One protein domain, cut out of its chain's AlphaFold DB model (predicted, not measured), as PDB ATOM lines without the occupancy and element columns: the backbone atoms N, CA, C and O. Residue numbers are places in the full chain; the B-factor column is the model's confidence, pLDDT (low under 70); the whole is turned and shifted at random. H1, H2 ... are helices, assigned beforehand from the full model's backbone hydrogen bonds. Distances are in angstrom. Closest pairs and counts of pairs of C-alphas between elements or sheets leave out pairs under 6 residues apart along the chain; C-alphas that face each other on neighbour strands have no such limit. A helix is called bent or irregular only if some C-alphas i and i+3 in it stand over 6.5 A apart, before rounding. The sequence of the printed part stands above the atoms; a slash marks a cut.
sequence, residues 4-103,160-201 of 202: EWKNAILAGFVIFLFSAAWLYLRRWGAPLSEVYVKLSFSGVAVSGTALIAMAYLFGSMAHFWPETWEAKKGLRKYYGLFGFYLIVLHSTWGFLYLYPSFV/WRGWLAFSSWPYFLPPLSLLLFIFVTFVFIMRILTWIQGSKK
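Overview. This is residues 4 to 103 and 160 to 201 of the 202 residues of an uncharacterized protein of Parcubacteria group bacterium Gr01-1014_30 (UniProt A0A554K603). H2 runs through the middle of an elongated helical body, with H3 folded back along one side of it as a hairpin, H5 along another side, and H1 crossing H2 and H3 at a slant. Short H4 and the long link after it lie near the first end of H5, while residues 95 to 103 stick out. The printed part has 142 residues with five named helices, H1 to H5 in chain order, and no named strand: the class is all helix. It is only just compact, close to loose, with a radius of gyration of the C-alphas of 17.3 A and spans of 54 by 35 by 33 A.

Arrangement. H1, residues 4 to 25, touches H2, residues 32 to 64, at a steep tilt of 47 degrees, closest at C-alphas 20 and 39, 5.0 A apart. With residues 4 to 12 alone, H1 touches H3, residues 66 to 97, closest at C-alphas 8 and 79, 5.1 A. H2 and H3 form a hairpin at a shallow tilt of 30 degrees, opposite ways, closest at Gly 48 and Gly 83, C-alphas 3.9 A apart. H5, residues 176 to 199, touches H2 the same way at 11 degrees, a shallow tilt, closest at C-alphas 57 and 187, 5.5 A. H1 and H5 only just touch, with 3 pairs of C-alphas within 8 A, the closest those of Leu 23 and Leu 176, 6.9 A apart. H4, residues 160 to 164, is close to H5 but not clearly touching: C-alphas 163 and 178, their closest, are 6.3 A apart. H3 and H5 are apart. Every O i to N i+4 pair is within hydrogen-bond range in H1, H4 and H5; H2 has 25 of 29 and H3 21 of 28.

Along the chain. H1 begins at C-alpha 4 (208.257, 172.112, 61.622) and is 31.5 A long. H2, 43.1 A, has a kink of 37 degrees near residue 56 and is irregular, with 7.6 A from C-alpha 34 to 37. H3, 44.5 A, has a kink of 57 degrees near residue 74 and is irregular, with 7.2 A from C-alpha 68 to 71. H4 is 6.5 A long; H5, 35.4 A, ends at C-alpha 199 (223.601, 177.257, 34.328).

Size, cuts and confidence. The C-alphas farthest apart, of Pro 31 and Lys 201, are 57.3 A apart. Residues 104 to 159 are not printed, with 19.3 A between C-alphas 103 and 160 across the cut. The link from H4 to H5 is long. pLDDT is under 70 at residues 99 to 102 and 200 to 201.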
ATOM      1  N   GLU A   4     208.258 172.548  63.012       95.06
ATOM      2  CA  GLU A   4     208.257 172.112  61.622       95.06
ATOM      3  C   GLU A   4     207.347 170.898  61.400       95.06
ATOM      4  O   GLU A   4     206.622 170.848  60.406       95.06
ATOM      5  N   TRP A   5     207.314 169.960  62.355       96.94
ATOM      6  CA  TRP A   5     206.377 168.832  62.336       96.94
ATOM      7  C   TRP A   5     204.931 169.311  62.434       96.94
ATOM      8  O   TRP A   5     204.094 168.862  61.656       96.94
ATOM      9  N   LYS A   6     204.645 170.264  63.333       97.00
ATOM     10  CA  LYS A   6     203.302 170.856  63.444       97.00
ATOM     11  C   LYS A   6     202.873 171.491  62.121       97.00
ATOM     12  O   LYS A   6     201.749 171.275  61.685       97.00
ATOM     13  N   ASN A   7     203.779 172.212  61.457       97.06
ATOM     14  CA  ASN A   7     203.500 172.832  60.161       97.06
ATOM     15  C   ASN A   7     203.216 171.797  59.064       97.06
ATOM     16  O   ASN A   7     202.293 171.993  58.278       97.06
ATOM     17  N   ALA A   8     203.995 170.712  58.995       98.00
ATOM     18  CA  ALA A   8     203.781 169.652  58.011       98.00
ATOM     19  C   ALA A   8     202.451 168.917  58.245       98.00
ATOM     20  O   ALA A   8     201.698 168.695  57.297       98.00
ATOM     21  N   ILE A   9     202.135 168.601  59.506       98.44
ATOM     22  CA  ILE A   9     200.880 167.944  59.893       98.44
ATOM     23  C   ILE A   9     199.682 168.838  59.582       98.44
ATOM     24  O   ILE A   9     198.731 168.381  58.952       98.44
ATOM     25  N   LEU A  10     199.743 170.118  59.961       98.31
ATOM     26  CA  LEU A  10     198.685 171.081  59.670       98.31
ATOM     27  C   LEU A  10     198.460 171.221  58.162       98.31
ATOM     28  O   LEU A  10     197.322 171.157  57.713       98.31
ATOM     29  N   ALA A  11     199.532 171.361  57.377       98.50
ATOM     30  CA  ALA A  11     199.426 171.443  55.926       98.50
ATOM     31  C   ALA A  11     198.780 170.183  55.333       98.50
ATOM     32  O   ALA A  11     197.851 170.293  54.539       98.50
ATOM     33  N   GLY A  12     199.210 168.990  55.756       98.56
ATOM     34  CA  GLY A  12     198.609 167.739  55.296       98.56
ATOM     35  C   GLY A  12     197.139 167.607  55.682       98.56
ATOM     36  O   GLY A  12     196.333 167.200  54.854       98.56
ATOM     37  N   PHE A  13     196.772 168.009  56.900       98.56
ATOM     38  CA  PHE A  13     195.383 168.003  57.355       98.56
ATOM     39  C   PHE A  13     194.507 168.970  56.549       98.56
ATOM     40  O   PHE A  13     193.427 168.593  56.105       98.56
ATOM     41  N   VAL A  14     194.990 170.187  56.283       98.75
ATOM     42  CA  VAL A  14     194.279 171.167  55.446       98.75
ATOM     43  C   VAL A  14     194.097 170.643  54.020       98.75
ATOM     44  O   VAL A  14     192.990 170.707  53.486       98.75
ATOM     45  N   ILE A  15     195.144 170.071  53.414       98.75
ATOM     46  CA  ILE A  15     195.058 169.475  52.069       98.75
ATOM     47  C   ILE A  15     194.076 168.296  52.065       98.75
ATOM     48  O   ILE A  15     193.297 168.155  51.120       98.75
ATOM     49  N   PHE A  16     194.063 167.481  53.120       98.69
ATOM     50  CA  PHE A  16     193.133 166.366  53.258       98.69
ATOM     51  C   PHE A  16     191.683 166.843  53.348       98.69
ATOM     52  O   PHE A  16     190.842 166.353  52.596       98.69
ATOM     53  N   LEU A  17     191.388 167.823  54.208       98.50
ATOM     54  CA  LEU A  17     190.043 168.387  54.340       98.50
ATOM     55  C   LEU A  17     189.567 169.015  53.032       98.50
ATOM     56  O   LEU A  17     188.449 168.742  52.598       98.50
ATOM     57  N   PHE A  18     190.430 169.787  52.365       98.56
ATOM     58  CA  PHE A  18     190.140 170.322  51.038       98.56
ATOM     59  C   PHE A  18     189.834 169.197  50.041       98.56
ATOM     60  O   PHE A  18     188.834 169.249  49.331       98.56
ATOM     61  N   SER A  19     190.657 168.147  50.019       98.44
ATOM     62  CA  SER A  19     190.495 167.001  49.120       98.44
ATOM     63  C   SER A  19     189.184 166.255  49.369       98.44
ATOM     64  O   SER A  19     188.464 165.934  48.422       98.44
ATOM     65  N   ALA A  20     188.852 165.992  50.633       98.00
ATOM     66  CA  ALA A  20     187.622 165.321  51.032       98.00
ATOM     67  C   ALA A  20     186.391 166.164  50.676       98.00
ATOM     68  O   ALA A  20     185.468 165.645  50.047       98.00
ATOM     69  N   ALA A  21     186.414 167.465  50.985       97.56
ATOM     70  CA  ALA A  21     185.352 168.398  50.623       97.56
ATOM     71  C   ALA A  21     185.172 168.475  49.100       97.56
ATOM     72  O   ALA A  21     184.063 168.306  48.603       97.56
ATOM     73  N   TRP A  22     186.261 168.625  48.340       98.12
ATOM     74  CA  TRP A  22     186.223 168.664  46.877       98.12
ATOM     75  C   TRP A  22     185.623 167.387  46.280       98.12
ATOM     76  O   TRP A  22     184.773 167.422  45.387       98.12
ATOM     77  N   LEU A  23     186.048 166.224  46.775       97.38
ATOM     78  CA  LEU A  23     185.534 164.936  46.316       97.38
ATOM     79  C   LEU A  23     184.074 164.701  46.718       97.38
ATOM     80  O   LEU A  23     183.378 163.999  45.978       97.38
ATOM     81  N   TYR A  24     183.634 165.256  47.848       97.50
ATOM     82  CA  TYR A  24     182.244 165.208  48.288       97.50
ATOM     83  C   TYR A  24     181.360 166.125  47.445       97.50
ATOM     84  O   TYR A  24     180.331 165.675  46.959       97.50
ATOM     85  N   LEU A  25     181.795 167.356  47.154       97.19
ATOM     86  CA  LEU A  25     181.071 168.284  46.273       97.19
ATOM     87  C   LEU A  25     180.837 167.689  44.877       97.19
ATOM     88  O   LEU A  25     179.751 167.800  44.322       97.19
ATOM     89  N   ARG A  26     181.809 166.946  44.331       96.12
ATOM     90  CA  ARG A  26     181.640 166.204  43.061       96.12
ATOM     91  C   ARG A  26     180.628 165.051  43.124       96.12
ATOM     92  O   ARG A  26     180.376 164.417  42.103       96.12
ATOM     93  N   ARG A  27     180.126 164.722  44.312       95.62
ATOM     94  CA  ARG A  27     179.158 163.655  44.612       95.62
ATOM     95  C   ARG A  27     178.043 164.186  45.505       95.62
ATOM     96  O   ARG A  27     177.516 163.446  46.331       95.62
ATOM     97  N   TRP A  28     177.753 165.479  45.391       95.12
ATOM     98  CA  TRP A  28     176.778 166.130  46.243       95.12
ATOM     99  C   TRP A  28     175.447 165.368  46.224       95.12
ATOM    100  O   TRP A  28     174.984 164.947  45.166       95.12
ATOM    101  N   GLY A  29     174.872 165.147  47.407       93.62
ATOM    102  CA  GLY A  29     173.661 164.341  47.587       93.62
ATOM    103  C   GLY A  29     173.893 162.843  47.818       93.62
ATOM    104  O   GLY A  29     172.965 162.167  48.249       93.62
ATOM    105  N   ALA A  30     175.104 162.313  47.610       95.56
ATOM    106  CA  ALA A  30     175.410 160.925  47.959       95.56
ATOM    107  C   ALA A  30     175.542 160.743  49.491       95.56
ATOM    108  O   ALA A  30     176.187 161.576  50.148       95.56
ATOM    109  N   PRO A  31     175.004 159.654  50.075       96.44
ATOM    110  CA  PRO A  31     175.196 159.335  51.487       96.44
ATOM    111  C   PRO A  31     176.679 159.190  51.845       96.44
ATOM    112  O   PRO A  31     177.450 158.550  51.126       96.44
ATOM    113  N   LEU A  32     177.098 159.744  52.991       94.62
ATOM    114  CA  LEU A  32     178.497 159.659  53.438       94.62
ATOM    115  C   LEU A  32     178.973 158.210  53.600       94.62
ATOM    116  O   LEU A  32     180.119 157.914  53.265       94.62
ATOM    117  N   SER A  33     178.092 157.311  54.038       95.62
ATOM    118  CA  SER A  33     178.349 155.871  54.163       95.62
ATOM    119  C   SER A  33     178.758 155.200  52.848       95.62
ATOM    120  O   SER A  33     179.462 154.197  52.880       95.62
ATOM    121  N   GLU A  34     178.387 155.754  51.693       94.06
ATOM    122  CA  GLU A  34     178.737 155.190  50.384       94.06
ATOM    123  C   GLU A  34     180.037 155.769  49.819       94.06
ATOM    124  O   GLU A  34     180.731 155.131  49.024       94.06
ATOM    125  N   VAL A  35     180.393 156.995  50.215       95.94
ATOM    126  CA  VAL A  35     181.518 157.722  49.610       95.94
ATOM    127  C   VAL A  35     182.745 157.829  50.512       95.94
ATOM    128  O   VAL A  35     183.833 158.065  49.984       95.94
ATOM    129  N   TYR A  36     182.625 157.627  51.832       94.75
ATOM    130  CA  TYR A  36     183.695 157.921  52.800       94.75
ATOM    131  C   TYR A  36     185.024 157.223  52.487       94.75
ATOM    132  O   TYR A  36     186.076 157.856  52.601       94.75
ATOM    133  N   VAL A  37     185.002 155.964  52.027       93.50
ATOM    134  CA  VAL A  37     186.216 155.229  51.625       93.50
ATOM    135  C   VAL A  37     186.897 155.940  50.465       93.50
ATOM    136  O   VAL A  37     188.097 156.183  50.493       93.50
ATOM    137  N   LYS A  38     186.133 156.350  49.451       92.38
ATOM    138  CA  LYS A  38     186.681 157.031  48.276       92.38
ATOM    139  C   LYS A  38     187.230 158.413  48.620       92.38
ATOM    140  O   LYS A  38     188.277 158.782  48.081       92.38
ATOM    141  N   LEU A  39     186.534 159.156  49.487       96.12
ATOM    142  CA  LEU A  39     186.968 160.472  49.969       96.12
ATOM    143  C   LEU A  39     188.283 160.357  50.741       96.12
ATOM    144  O   LEU A  39     189.244 161.051  50.421       96.12
ATOM    145  N   SER A  40     188.336 159.448  51.716       96.69
ATOM    146  CA  SER A  40     189.496 159.270  52.588       96.69
ATOM    147  C   SER A  40     190.686 158.663  51.843       96.69
ATOM    148  O   SER A  40     191.757 159.259  51.847       96.69
ATOM    149  N   PHE A  41     190.501 157.566  51.105       96.25
ATOM    150  CA  PHE A  41     191.567 156.907  50.344       96.25
ATOM    151  C   PHE A  41     192.223 157.838  49.316       96.25
ATOM    152  O   PHE A  41     193.449 157.948  49.253       96.25
ATOM    153  N   SER A  42     191.407 158.553  48.531       96.12
ATOM    154  CA  SER A  42     191.924 159.504  47.539       96.12
ATOM    155  C   SER A  42     192.502 160.754  48.207       96.12
ATOM    156  O   SER A  42     193.508 161.282  47.744       96.12
ATOM    157  N   GLY A  43     191.888 161.225  49.298       98.12
ATOM    158  CA  GLY A  43     192.361 162.377  50.061       98.12
ATOM    159  C   GLY A  43     193.730 162.143  50.698       98.12
ATOM    160  O   GLY A  43     194.585 163.023  50.628       98.12
ATOM    161  N   VAL A  44     193.975 160.953  51.258       98.38
ATOM    162  CA  VAL A  44     195.282 160.558  51.813       98.38
ATOM    163  C   VAL A  44     196.347 160.538  50.716       98.38
ATOM    164  O   VAL A  44     197.402 161.142  50.895       98.38
ATOM    165  N   ALA A  45     196.051 159.928  49.561       98.31
ATOM    166  CA  ALA A  45     196.972 159.894  48.423       98.31
ATOM    167  C   ALA A  45     197.354 161.306  47.955       98.31
ATOM    168  O   ALA A  45     198.534 161.637  47.857       98.31
ATOM    169  N   VAL A  46     196.350 162.161  47.726       98.69
ATOM    170  CA  VAL A  46     196.554 163.539  47.257       98.69
ATOM    171  C   VAL A  46     197.347 164.353  48.269       98.69
ATOM    172  O   VAL A  46     198.283 165.050  47.884       98.69
ATOM    173  N   SER A  47     197.030 164.228  49.557       98.81
ATOM    174  CA  SER A  47     197.748 164.931  50.624       98.81
ATOM    175  C   SER A  47     199.207 164.491  50.708       98.81
ATOM    176  O   SER A  47     200.099 165.335  50.782       98.81
ATOM    177  N   GLY A  48     199.466 163.182  50.625       98.81
ATOM    178  CA  GLY A  48     200.817 162.628  50.613       98.81
ATOM    179  C   GLY A  48     201.646 163.136  49.436       98.81
ATOM    180  O   GLY A  48     202.725 163.697  49.628       98.81
ATOM    181  N   THR A  49     201.116 163.019  48.214       98.81
ATOM    182  CA  THR A  49     201.804 163.485  47.002       98.81
ATOM    183  C   THR A  49     202.009 164.999  47.007       98.81
ATOM    184  O   THR A  49     203.097 165.461  46.669       98.81
ATOM    185  N   ALA A  50     201.009 165.782  47.422       98.88
ATOM    186  CA  ALA A  50     201.108 167.238  47.471       98.88
ATOM    187  C   ALA A  50     202.170 167.711  48.475       98.88
ATOM    188  O   ALA A  50     202.957 168.599  48.156       98.88
ATOM    189  N   LEU A  51     202.252 167.097  49.661       98.88
ATOM    190  CA  LEU A  51     203.289 167.419  50.645       98.88
ATOM    191  C   LEU A  51     204.697 167.092  50.136       98.88
ATOM    192  O   LEU A  51     205.607 167.910  50.283       98.88
ATOM    193  N   ILE A  52     204.877 165.933  49.495       98.81
ATOM    194  CA  ILE A  52     206.154 165.571  48.869       98.81
ATOM    195  C   ILE A  52     206.510 166.584  47.773       98.81
ATOM    196  O   ILE A  52     207.624 167.107  47.751       98.81
ATOM    197  N   ALA A  53     205.569 166.918  46.890       98.81
ATOM    198  CA  ALA A  53     205.782 167.906  45.837       98.81
ATOM    199  C   ALA A  53     206.130 169.294  46.411       98.81
ATOM    200  O   ALA A  53     207.064 169.938  45.933       98.81
ATOM    201  N   MET A  54     205.482 169.720  47.501       98.44
ATOM    202  CA  MET A  54     205.834 170.941  48.239       98.44
ATOM    203  C   MET A  54     207.269 170.908  48.791       98.44
ATOM    204  O   MET A  54     207.983 171.909  48.702       98.44
ATOM    205  N   ALA A  55     207.733 169.764  49.306       98.31
ATOM    206  CA  ALA A  55     209.113 169.607  49.778       98.31
ATOM    207  C   ALA A  55     210.154 169.804  48.659       98.31
ATOM    208  O   ALA A  55     211.264 170.292  48.909       98.31
ATOM    209  N   TYR A  56     209.799 169.466  47.419       97.81
ATOM    210  CA  TYR A  56     210.619 169.742  46.240       97.81
ATOM    211  C   TYR A  56     210.458 171.176  45.724       97.81
ATOM    212  O   TYR A  56     211.433 171.771  45.264       97.81
ATOM    213  N   LEU A  57     209.276 171.774  45.887       98.12
ATOM    214  CA  LEU A  57     208.991 173.147  45.478       98.12
ATOM    215  C   LEU A  57     209.741 174.193  46.315       98.12
ATOM    216  O   LEU A  57     210.233 175.166  45.748       98.12
ATOM    217  N   PHE A  58     209.883 174.003  47.636       97.25
ATOM    218  CA  PHE A  58     210.520 175.001  48.516       97.25
ATOM    219  C   PHE A  58     211.912 175.437  48.042       97.25
ATOM    220  O   PHE A  58     212.251 176.610  48.157       97.25
ATOM    221  N   GLY A  59     212.709 174.515  47.487       94.12
ATOM    222  CA  GLY A  59     214.027 174.853  46.946       94.12
ATOM    223  C   GLY A  59     213.940 175.814  45.761       94.12
ATOM    224  O   GLY A  59     214.692 176.783  45.704       94.12
ATOM    225  N   SER A  60     212.994 175.584  44.849       96.38
ATOM    226  CA  SER A  60     212.792 176.468  43.703       96.38
ATOM    227  C   SER A  60     212.199 177.814  44.106       96.38
ATOM    228  O   SER A  60     212.612 178.846  43.590       96.38
ATOM    229  N   MET A  61     211.281 177.828  45.075       97.31
ATOM    230  CA  MET A  61     210.707 179.076  45.585       97.31
ATOM    231  C   MET A  61     211.755 179.943  46.289       97.31
ATOM    232  O   MET A  61     211.762 181.151  46.093       97.31
ATOM    233  N   ALA A  62     212.668 179.338  47.058       96.38
ATOM    234  CA  ALA A  62     213.780 180.049  47.692       96.38
ATOM    235  C   ALA A  62     214.770 180.641  46.679       96.38
ATOM    236  O   ALA A  62     215.347 181.687  46.942       96.38
ATOM    237  N   HIS A  63     214.930 180.017  45.508       94.56
ATOM    238  CA  HIS A  63     215.754 180.571  44.430       94.56
ATOM    239  C   HIS A  63     215.152 181.850  43.832       94.56
ATOM    240  O   HIS A  63     215.871 182.822  43.624       94.56
ATOM    241  N   PHE A  64     213.845 181.865  43.555       95.44
ATOM    242  CA  PHE A  64     213.182 183.022  42.935       95.44
ATOM    243  C   PHE A  64     212.799 184.122  43.929       95.44
ATOM    244  O   PHE A  64     212.798 185.296  43.572       95.44
ATOM    245  N   TRP A  65     212.471 183.745  45.163       96.62
ATOM    246  CA  TRP A  65     211.962 184.646  46.198       96.62
ATOM    247  C   TRP A  65     212.640 184.349  47.549       96.62
ATOM    248  O   TRP A  65     211.989 183.847  48.476       96.62
ATOM    249  N   PRO A  66     213.949 184.629  47.681       95.81
ATOM    250  CA  PRO A  66     214.741 184.234  48.847       95.81
ATOM    251  C   PRO A  66     214.214 184.820  50.161       95.81
ATOM    252  O   PRO A  66     214.084 184.081  51.135       95.81
ATOM    253  N   GLU A  67     213.809 186.092  50.176       96.00
ATOM    254  CA  GLU A  67     213.317 186.789  51.379       96.00
ATOM    255  C   GLU A  67     212.152 186.054  52.064       96.00
ATOM    256  O   GLU A  67     212.076 185.984  53.290       96.00
ATOM    257  N   THR A  68     211.272 185.434  51.275       95.38
ATOM    258  CA  THR A  68     210.063 184.766  51.779       95.38
ATOM    259  C   THR A  68     210.271 183.273  52.055       95.38
ATOM    260  O   THR A  68     209.567 182.684  52.887       95.38
ATOM    261  N   TRP A  69     211.180 182.621  51.327       96.31
ATOM    262  CA  TRP A  69     211.231 181.154  51.247       96.31
ATOM    263  C   TRP A  69     212.523 180.526  51.764       96.31
ATOM    264  O   TRP A  69     212.507 179.335  52.085       96.31
ATOM    265  N   GLU A  70     213.605 181.286  51.929       94.75
ATOM    266  CA  GLU A  70     214.885 180.760  52.416       94.75
ATOM    267  C   GLU A  70     214.740 180.139  53.815       94.75
ATOM    268  O   GLU A  70     215.108 178.981  54.035       94.75
ATOM    269  N   ALA A  71     214.057 180.845  54.725       93.62
ATOM    270  CA  ALA A  71     213.740 180.358  56.070       93.62
ATOM    271  C   ALA A  71     212.828 179.113  56.072       93.62
ATOM    272  O   ALA A  71     212.803 178.347  57.036       93.62
ATOM    273  N   LYS A  72     212.081 178.871  54.986       95.25
ATOM    274  CA  LYS A  72     211.152 177.735  54.861       95.25
ATOM    275  C   LYS A  72     211.831 176.466  54.345       95.25
ATOM    276  O   LYS A  72     211.227 175.397  54.415       95.25
ATOM    277  N   LYS A  73     213.091 176.520  53.887       93.81
ATOM    278  CA  LYS A  73     213.815 175.326  53.398       93.81
ATOM    279  C   LYS A  73     213.959 174.232  54.456       93.81
ATOM    280  O   LYS A  73     213.959 173.055  54.099       93.81
ATOM    281  N   GLY A  74     214.009 174.596  55.741       93.75
ATOM    282  CA  GLY A  74     214.018 173.633  56.847       93.75
ATOM    283  C   GLY A  74     212.780 172.725  56.876       93.75
ATOM    284  O   GLY A  74     212.864 171.582  57.314       93.75
ATOM    285  N   LEU A  75     211.649 173.171  56.315       96.38
ATOM    286  CA  LEU A  75     210.400 172.403  56.273       96.38
ATOM    287  C   LEU A  75     210.443 171.220  55.296       96.38
ATOM    288  O   LEU A  75     209.626 170.310  55.420       96.38
ATOM    289  N   ARG A  76     211.393 171.195  54.348       96.81
ATOM    290  CA  ARG A  76     211.473 170.176  53.282       96.81
ATOM    291  C   ARG A  76     211.488 168.754  53.835       96.81
ATOM    292  O   ARG A  76     210.714 167.919  53.377       96.81
ATOM    293  N   LYS A  77     212.317 168.499  54.851       96.69
ATOM    294  CA  LYS A  77     212.422 167.181  55.497       96.69
ATOM    295  C   LYS A  77     211.078 166.737  56.073       96.69
ATOM    296  O   LYS A  77     210.653 165.612  55.847       96.69
ATOM    297  N   TYR A  78     210.398 167.627  56.786       97.75
ATOM    298  CA  TYR A  78     209.156 167.320  57.494       97.75
ATOM    299  C   TYR A  78     207.984 167.111  56.534       97.75
ATOM    300  O   TYR A  78     207.221 166.166  56.701       97.75
ATOM    301  N   TYR A  79     207.881 167.939  55.491       98.50
ATOM    302  CA  TYR A  79     206.875 167.779  54.438       98.50
ATOM    303  C   TYR A  79     207.105 166.490  53.640       98.50
ATOM    304  O   TYR A  79     206.160 165.742  53.411       98.50
ATOM    305  N   GLY A  80     208.358 166.190  53.278       98.31
ATOM    306  CA  GLY A  80     208.710 164.960  52.572       98.31
ATOM    307  C   GLY A  80     208.413 163.704  53.394       98.31
ATOM    308  O   GLY A  80     207.765 162.790  52.893       98.31
ATOM    309  N   LEU A  81     208.820 163.672  54.669       98.38
ATOM    310  CA  LEU A  81     208.596 162.523  55.554       98.38
ATOM    311  C   LEU A  81     207.121 162.332  55.914       98.38
ATOM    312  O   LEU A  81     206.630 161.206  55.864       98.38
ATOM    313  N   PHE A  82     206.398 163.405  56.253       98.69
ATOM    314  CA  PHE A  82     204.970 163.290  56.552       98.69
ATOM    315  C   PHE A  82     204.159 162.940  55.300       98.69
ATOM    316  O   PHE A  82     203.266 162.098  55.355       98.69
ATOM    317  N   GLY A  83     204.515 163.513  54.147       98.75
ATOM    318  CA  GLY A  83     203.930 163.127  52.870       98.75
ATOM    319  C   GLY A  83     204.174 161.650  52.549       98.75
ATOM    320  O   GLY A  83     203.233 160.942  52.200       98.75
ATOM    321  N   PHE A  84     205.399 161.151  52.754       98.75
ATOM    322  CA  PHE A  84     205.717 159.732  52.585       98.75
ATOM    323  C   PHE A  84     204.931 158.831  53.545       98.75
ATOM    324  O   PHE A  84     204.410 157.809  53.112       98.75
ATOM    325  N   TYR A  85     204.761 159.226  54.810       98.62
ATOM    326  CA  TYR A  85     203.904 158.505  55.756       98.62
ATOM    327  C   TYR A  85     202.469 158.336  55.225       98.62
ATOM    328  O   TYR A  85     201.929 157.231  55.255       98.62
ATOM    329  N   LEU A  86     201.868 159.392  54.667       98.75
ATOM    330  CA  LEU A  86     200.538 159.298  54.053       98.75
ATOM    331  C   LEU A  86     200.531 158.387  52.816       98.75
ATOM    332  O   LEU A  86     199.562 157.664  52.595       98.75
ATOM    333  N   ILE A  87     201.612 158.371  52.031       98.56
ATOM    334  CA  ILE A  87     201.754 157.435  50.909       98.56
ATOM    335  C   ILE A  87     201.852 155.986  51.397       98.56
ATOM    336  O   ILE A  87     201.190 155.135  50.817       98.56
ATOM    337  N   VAL A  88     202.577 155.699  52.484       98.56
ATOM    338  CA  VAL A  88     202.584 154.362  53.109       98.56
ATOM    339  C   VAL A  88     201.165 153.946  53.488       98.56
ATOM    340  O   VAL A  88     200.737 152.861  53.106       98.56
ATOM    341  N   LEU A  89     200.399 154.821  54.152       97.81
ATOM    342  CA  LEU A  89     199.002 154.533  54.492       97.81
ATOM    343  C   LEU A  89     198.149 154.237  53.250       97.81
ATOM    344  O   LEU A  89     197.400 153.264  53.239       97.81
ATOM    345  N   HIS A  90     198.274 155.051  52.199       96.88
ATOM    346  CA  HIS A  90     197.567 154.837  50.936       96.88
ATOM    347  C   HIS A  90     197.948 153.503  50.280       96.88
ATOM    348  O   HIS A  90     197.065 152.752  49.872       96.88
ATOM    349  N   SER A  91     199.241 153.190  50.204       95.69
ATOM    350  CA  SER A  91     199.749 151.960  49.595       95.69
ATOM    351  C   SER A  91     199.319 150.720  50.376       95.69
ATOM    352  O   SER A  91     198.841 149.765  49.768       95.69
ATOM    353  N   THR A  92     199.411 150.737  51.710       94.62
ATOM    354  CA  THR A  92     198.945 149.633  52.559       94.62
ATOM    355  C   THR A  92     197.434 149.448  52.448       94.62
ATOM    356  O   THR A  92     196.979 148.323  52.260       94.62
ATOM    357  N   TRP A  93     196.647 150.532  52.485       93.62
ATOM    358  CA  TRP A  93     195.199 150.455  52.265       93.62
ATOM    359  C   TRP A  93     194.899 149.853  50.886       93.62
ATOM    360  O   TRP A  93     194.146 148.886  50.783       93.62
ATOM    361  N   GLY A  94     195.525 150.371  49.829       90.12
ATOM    362  CA  GLY A  94     195.316 149.902  48.460       90.12
ATOM    363  C   GLY A  94     195.636 148.418  48.303       90.12
ATOM    364  O   GLY A  94     194.844 147.687  47.719       90.12
ATOM    365  N   PHE A  95     196.739 147.957  48.892       87.62
ATOM    366  CA  PHE A  95     197.131 146.550  48.858       87.62
ATOM    367  C   PHE A  95     196.120 145.633  49.566       87.62
ATOM    368  O   PHE A  95     195.772 144.585  49.030       87.62
ATOM    369  N   LEU A  96     195.618 146.036  50.740       88.12
ATOM    370  CA  LEU A  96     194.676 145.229  51.526       88.12
ATOM    371  C   LEU A  96     193.263 145.178  50.923       88.12
ATOM    372  O   LEU A  96     192.590 144.161  51.047       88.12
ATOM    373  N   TYR A  97     192.801 146.262  50.289       81.31
ATOM    374  CA  TYR A  97     191.409 146.386  49.826       81.31
ATOM    375  C   TYR A  97     191.213 146.184  48.325       81.31
ATOM    376  O   TYR A  97     190.119 145.825  47.899       81.31
ATOM    377  N   LEU A  98     192.231 146.467  47.514       72.69
ATOM    378  CA  LEU A  98     192.132 146.451  46.054       72.69
ATOM    379  C   LEU A  98     192.999 145.352  45.443       72.69
ATOM    380  O   LEU A  98     193.397 145.519  44.293       72.69
ATOM    381  N   TYR A  99     193.303 144.286  46.209       65.56
ATOM    382  CA  TYR A  99     194.207 143.194  45.825       65.56
ATOM    383  C   TYR A  99     194.095 142.918  44.323       65.56
ATOM    384  O   TYR A  99     193.051 142.434  43.869       65.56
ATOM    385  N   PRO A 100     195.100 143.313  43.524       61.28
ATOM    386  CA  PRO A 100     194.921 143.298  42.091       61.28
ATOM    387  C   PRO A 100     194.890 141.848  41.629       61.28
ATOM    388  O   PRO A 100     195.856 141.108  41.795       61.28
ATOM    389  N   SER A 101     193.787 141.454  40.995       65.12
ATOM    390  CA  SER A 101     193.737 140.219  40.214       65.12
ATOM    391  C   SER A 101     194.691 140.269  39.010       65.12
ATOM    392  O   SER A 101     195.026 139.222  38.467       65.12
ATOM    393  N   PHE A 102     195.177 141.465  38.629       65.50
ATOM    394  CA  PHE A 102     196.129 141.681  37.539       65.50
ATOM    395  C   PHE A 102     197.149 142.783  37.854       65.50
ATOM    396  O   PHE A 102     196.787 143.902  38.218       65.50
ATOM    397  N   VAL A 103     198.433 142.477  37.659       82.88
ATOM    398  CA  VAL A 103     199.542 143.440  37.719       82.88
ATOM    399  C   VAL A 103     199.580 144.218  36.401       82.88
ATOM    400  O   VAL A 103     199.988 143.676  35.377       82.88
ATOM    401  N   TRP A 160     193.448 159.902  33.104       96.62
ATOM    402  CA  TRP A 160     193.516 160.810  31.949       96.62
ATOM    403  C   TRP A 160     192.205 160.895  31.159       96.62
ATOM    404  O   TRP A 160     191.767 161.991  30.820       96.62
ATOM    405  N   ARG A 161     191.508 159.769  30.949       96.19
ATOM    406  CA  ARG A 161     190.205 159.761  30.258       96.19
ATOM    407  C   ARG A 161     189.175 160.649  30.961       96.19
ATOM    408  O   ARG A 161     188.458 161.400  30.312       96.19
ATOM    409  N   GLY A 162     189.139 160.612  32.294       94.62
ATOM    410  CA  GLY A 162     188.245 161.456  33.091       94.62
ATOM    411  C   GLY A 162     188.667 162.928  33.134       94.62
ATOM    412  O   GLY A 162     187.836 163.789  33.411       94.62
ATOM    413  N   TRP A 163     189.939 163.231  32.866       96.81
ATOM    414  CA  TRP A 163     190.418 164.610  32.739       96.81
ATOM    415  C   TRP A 163     189.947 165.250  31.438       96.81
ATOM    416  O   TRP A 163     189.583 166.414  31.446       96.81
ATOM    417  N   LEU A 164     189.918 164.490  30.343       96.25
ATOM    418  CA  LEU A 164     189.521 165.004  29.029       96.25
ATOM    419  C   LEU A 164     188.003 165.015  28.808       96.25
ATOM    420  O   LEU A 164     187.513 165.684  27.905       96.25
ATOM    421  N   ALA A 165     187.242 164.300  29.636       95.44
ATOM    422  CA  ALA A 165     185.785 164.272  29.571       95.44
ATOM    423  C   ALA A 165     185.157 165.495  30.273       95.44
ATOM    424  O   ALA A 165     184.434 165.359  31.257       95.44
ATOM    425  N   PHE A 166     185.451 166.704  29.783       94.06
ATOM    426  CA  PHE A 166     184.983 167.970  30.372       94.06
ATOM    427  C   PHE A 166     183.457 168.039  30.510       94.06
ATOM    428  O   PHE A 166     182.942 168.491  31.531       94.06
ATOM    429  N   SER A 167     182.728 167.532  29.512       94.62
ATOM    430  CA  SER A 167     181.261 167.486  29.519       94.62
ATOM    431  C   SER A 167     180.685 166.566  30.597       94.62
ATOM    432  O   SER A 167     179.526 166.718  30.969       94.62
ATOM    433  N   SER A 168     181.478 165.630  31.132       92.88
ATOM    434  CA  SER A 168     181.053 164.697  32.175       92.88
ATOM    435  C   SER A 168     181.499 165.122  33.578       92.88
ATOM    436  O   SER A 168     181.513 164.297  34.494       92.88
ATOM    437  N   TRP A 169     181.957 166.363  33.767       96.31
ATOM    438  CA  TRP A 169     182.367 166.858  35.079       96.31
ATOM    439  C   TRP A 169     181.145 167.247  35.920       96.31
ATOM    440  O   TRP A 169     180.444 168.195  35.564       96.31
ATOM    441  N   PRO A 170     180.889 166.574  37.061       95.25
ATOM    442  CA  PRO A 170     179.773 166.934  37.929       95.25
ATOM    443  C   PRO A 170     179.937 168.365  38.433       95.25
ATOM    444  O   PRO A 170     181.006 168.712  38.941       95.25
ATOM    445  N   TYR A 171     178.891 169.181  38.287       95.50
ATOM    446  CA  TYR A 171     178.878 170.587  38.708       95.50
ATOM    447  C   TYR A 171     180.042 171.419  38.134       95.50
ATOM    448  O   TYR A 171     180.515 172.344  38.787       95.50
ATOM    449  N   PHE A 172     180.544 171.063  36.943       95.12
ATOM    450  CA  PHE A 172     181.718 171.685  36.310       95.12
ATOM    451  C   PHE A 172     183.019 171.584  37.128       95.12
ATOM    452  O   PHE A 172     184.000 172.269  36.841       95.12
ATOM    453  N   LEU A 173     183.066 170.705  38.133       96.50
ATOM    454  CA  LEU A 173     184.233 170.539  38.991       96.50
ATOM    455  C   LEU A 173     185.221 169.518  38.395       96.50
ATOM    456  O   LEU A 173     184.875 168.327  38.275       96.50
ATOM    457  N   PRO A 174     186.476 169.920  38.097       97.19
ATOM    458  CA  PRO A 174     187.489 168.999  37.602       97.19
ATOM    459  C   PRO A 174     187.783 167.860  38.589       97.19
ATOM    460  O   PRO A 174     187.650 168.008  39.813       97.19
ATOM    461  N   PRO A 175     188.240 166.697  38.094       97.12
ATOM    462  CA  PRO A 175     188.773 165.647  38.946       97.12
ATOM    463  C   PRO A 175     189.893 166.162  39.854       97.12
ATOM    464  O   PRO A 175     190.820 166.811  39.388       97.12
ATOM    465  N   LEU A 176     189.856 165.810  41.144       97.75
ATOM    466  CA  LEU A 176     190.897 166.212  42.101       97.75
ATOM    467  C   LEU A 176     192.306 165.795  41.642       97.75
ATOM    468  O   LEU A 176     193.267 166.531  41.832       97.75
ATOM    469  N   SER A 177     192.425 164.636  40.986       97.69
ATOM    470  CA  SER A 177     193.696 164.176  40.421       97.69
ATOM    471  C   SER A 177     194.235 165.088  39.315       97.69
ATOM    472  O   SER A 177     195.446 165.152  39.152       97.69
ATOM    473  N   LEU A 178     193.379 165.819  38.590       98.12
ATOM    474  CA  LEU A 178     193.816 166.823  37.615       98.12
ATOM    475  C   LEU A 178     194.412 168.050  38.317       98.12
ATOM    476  O   LEU A 178     195.451 168.546  37.895       98.12
ATOM    477  N   LEU A 179     193.806 168.503  39.420       98.38
ATOM    478  CA  LEU A 179     194.360 169.602  40.222       98.38
ATOM    479  C   LEU A 179     195.739 169.236  40.783       98.38
ATOM    480  O   LEU A 179     196.677 170.026  40.696       98.38
ATOM    481  N   LEU A 180     195.881 168.009  41.298       98.69
ATOM    482  CA  LEU A 180     197.171 167.490  41.747       98.69
ATOM    483  C   LEU A 180     198.180 167.397  40.593       98.69
ATOM    484  O   LEU A 180     199.327 167.790  40.774       98.69
ATOM    485  N   PHE A 181     197.764 166.909  39.418       98.69
ATOM    486  CA  PHE A 181     198.618 166.852  38.228       98.69
ATOM    487  C   PHE A 181     199.179 168.230  37.882       98.69
ATOM    488  O   PHE A 181     200.393 168.386  37.818       98.69
ATOM    489  N   ILE A 182     198.310 169.238  37.751       98.56
ATOM    490  CA  ILE A 182     198.702 170.622  37.449       98.56
ATOM    491  C   ILE A 182     199.701 171.137  38.490       98.56
ATOM    492  O   ILE A 182     200.722 171.722  38.127       98.56
ATOM    493  N   PHE A 183     199.443 170.888  39.775       98.75
ATOM    494  CA  PHE A 183     200.347 171.298  40.843       98.75
ATOM    495  C   PHE A 183     201.728 170.633  40.730       98.75
ATOM    496  O   PHE A 183     202.746 171.318  40.793       98.75
ATOM    497  N   VAL A 184     201.796 169.319  40.510       98.69
ATOM    498  CA  VAL A 184     203.079 168.613  40.366       98.69
ATOM    499  C   VAL A 184     203.812 169.038  39.087       98.69
ATOM    500  O   VAL A 184     205.025 169.252  39.119       98.69
ATOM    501  N   THR A 185     203.096 169.246  37.981       98.62
ATOM    502  CA  THR A 185     203.656 169.818  36.748       98.62
ATOM    503  C   THR A 185     204.259 171.196  37.008       98.62
ATOM    504  O   THR A 185     205.386 171.453  36.586       98.62
ATOM    505  N   PHE A 186     203.573 172.056  37.764       98.56
ATOM    506  CA  PHE A 186     204.117 173.342  38.192       98.56
ATOM    507  C   PHE A 186     205.419 173.177  38.994       98.56
ATOM    508  O   PHE A 186     206.393 173.874  38.710       98.56
ATOM    509  N   VAL A 187     205.503 172.214  39.922       98.56
ATOM    510  CA  VAL A 187     206.754 171.923  40.655       98.56
ATOM    511  C   VAL A 187     207.901 171.557  39.705       98.56
ATOM    512  O   VAL A 187     209.013 172.073  39.861       98.56
ATOM    513  N   PHE A 188     207.648 170.716  38.697       98.50
ATOM    514  CA  PHE A 188     208.658 170.363  37.694       98.50
ATOM    515  C   PHE A 188     209.083 171.557  36.838       98.50
ATOM    516  O   PHE A 188     210.282 171.761  36.649       98.50
ATOM    517  N   ILE A 189     208.136 172.381  36.380       98.25
ATOM    518  CA  ILE A 189     208.433 173.608  35.625       98.25
ATOM    519  C   ILE A 189     209.329 174.526  36.457       98.25
ATOM    520  O   ILE A 189     210.397 174.925  35.997       98.25
ATOM    521  N   MET A 190     208.955 174.792  37.711       97.75
ATOM    522  CA  MET A 190     209.754 175.621  38.615       97.75
ATOM    523  C   MET A 190     211.167 175.060  38.782       97.75
ATOM    524  O   MET A 190     212.140 175.811  38.742       97.75
ATOM    525  N   ARG A 191     211.311 173.736  38.912       96.50
ATOM    526  CA  ARG A 191     212.628 173.097  38.999       96.50
ATOM    527  C   ARG A 191     213.457 173.292  37.725       96.50
ATOM    528  O   ARG A 191     214.628 173.653  37.831       96.50
ATOM    529  N   ILE A 192     212.870 173.097  36.548       96.81
ATOM    530  CA  ILE A 192     213.554 173.292  35.261       96.81
ATOM    531  C   ILE A 192     214.017 174.746  35.114       96.81
ATOM    532  O   ILE A 192     215.179 174.986  34.791       96.81
ATOM    533  N   LEU A 193     213.156 175.716  35.437       96.88
ATOM    534  CA  LEU A 193     213.498 177.139  35.362       96.88
ATOM    535  C   LEU A 193     214.683 177.499  36.272       96.88
ATOM    536  O   LEU A 193     215.578 178.230  35.847       96.88
ATOM    537  N   THR A 194     214.743 176.949  37.492       95.00
ATOM    538  CA  THR A 194     215.897 177.179  38.385       95.00
ATOM    539  C   THR A 194     217.192 176.601  37.831       95.00
ATOM    540  O   THR A 194     218.246 177.215  37.970       95.00
ATOM    541  N   TRP A 195     217.123 175.438  37.181       92.94
ATOM    542  CA  TRP A 195     218.293 174.799  36.587       92.94
ATOM    543  C   TRP A 195     218.840 175.618  35.412       92.94
ATOM    544  O   TRP A 195     220.035 175.900  35.383       92.94
ATOM    545  N   ILE A 196     217.958 176.095  34.524       94.00
ATOM    546  CA  ILE A 196     218.320 176.953  33.383       94.00
ATOM    547  C   ILE A 196     218.943 178.279  33.843       94.00
ATOM    548  O   ILE A 196     219.866 178.786  33.213       94.00
ATOM    549  N   GLN A 197     218.443 178.888  34.920       90.62
ATOM    550  CA  GLN A 197     219.034 180.129  35.431       90.62
ATOM    551  C   GLN A 197     220.365 179.900  36.146       90.62
ATOM    552  O   GLN A 197     221.253 180.743  36.051       90.62
ATOM    553  N   GLY A 198     220.504 178.779  36.856       82.88
ATOM    554  CA  GLY A 198     221.754 178.402  37.510       82.88
ATOM    555  C   GLY A 198     222.886 178.175  36.508       82.88
ATOM    556  O   GLY A 198     223.983 178.674  36.727       82.88
ATOM    557  N   SER A 199     222.605 177.512  35.380       70.25
ATOM    558  CA  SER A 199     223.601 177.257  34.328       70.25
ATOM    559  C   SER A 199     224.031 178.504  33.553       70.25
ATOM    560  O   SER A 199     225.065 178.482  32.902       70.25
ATOM    561  N   LYS A 200     223.257 179.595  33.605       68.50
ATOM    562  CA  LYS A 200     223.640 180.888  33.011       68.50
ATOM    563  C   LYS A 200     224.583 181.711  33.894       68.50
ATOM    564  O   LYS A 200     225.111 182.713  33.424       68.50
ATOM    565  N   LYS A 201     224.724 181.352  35.175       57.16
ATOM    566  CA  LYS A 201     225.563 182.067  36.152       57.16
ATOM    567  C   LYS A 201     226.905 181.369  36.428       57.16
ATOM    568  O   LYS A 201     227.692 181.917  37.193       57.16
TER     569      LYS A 201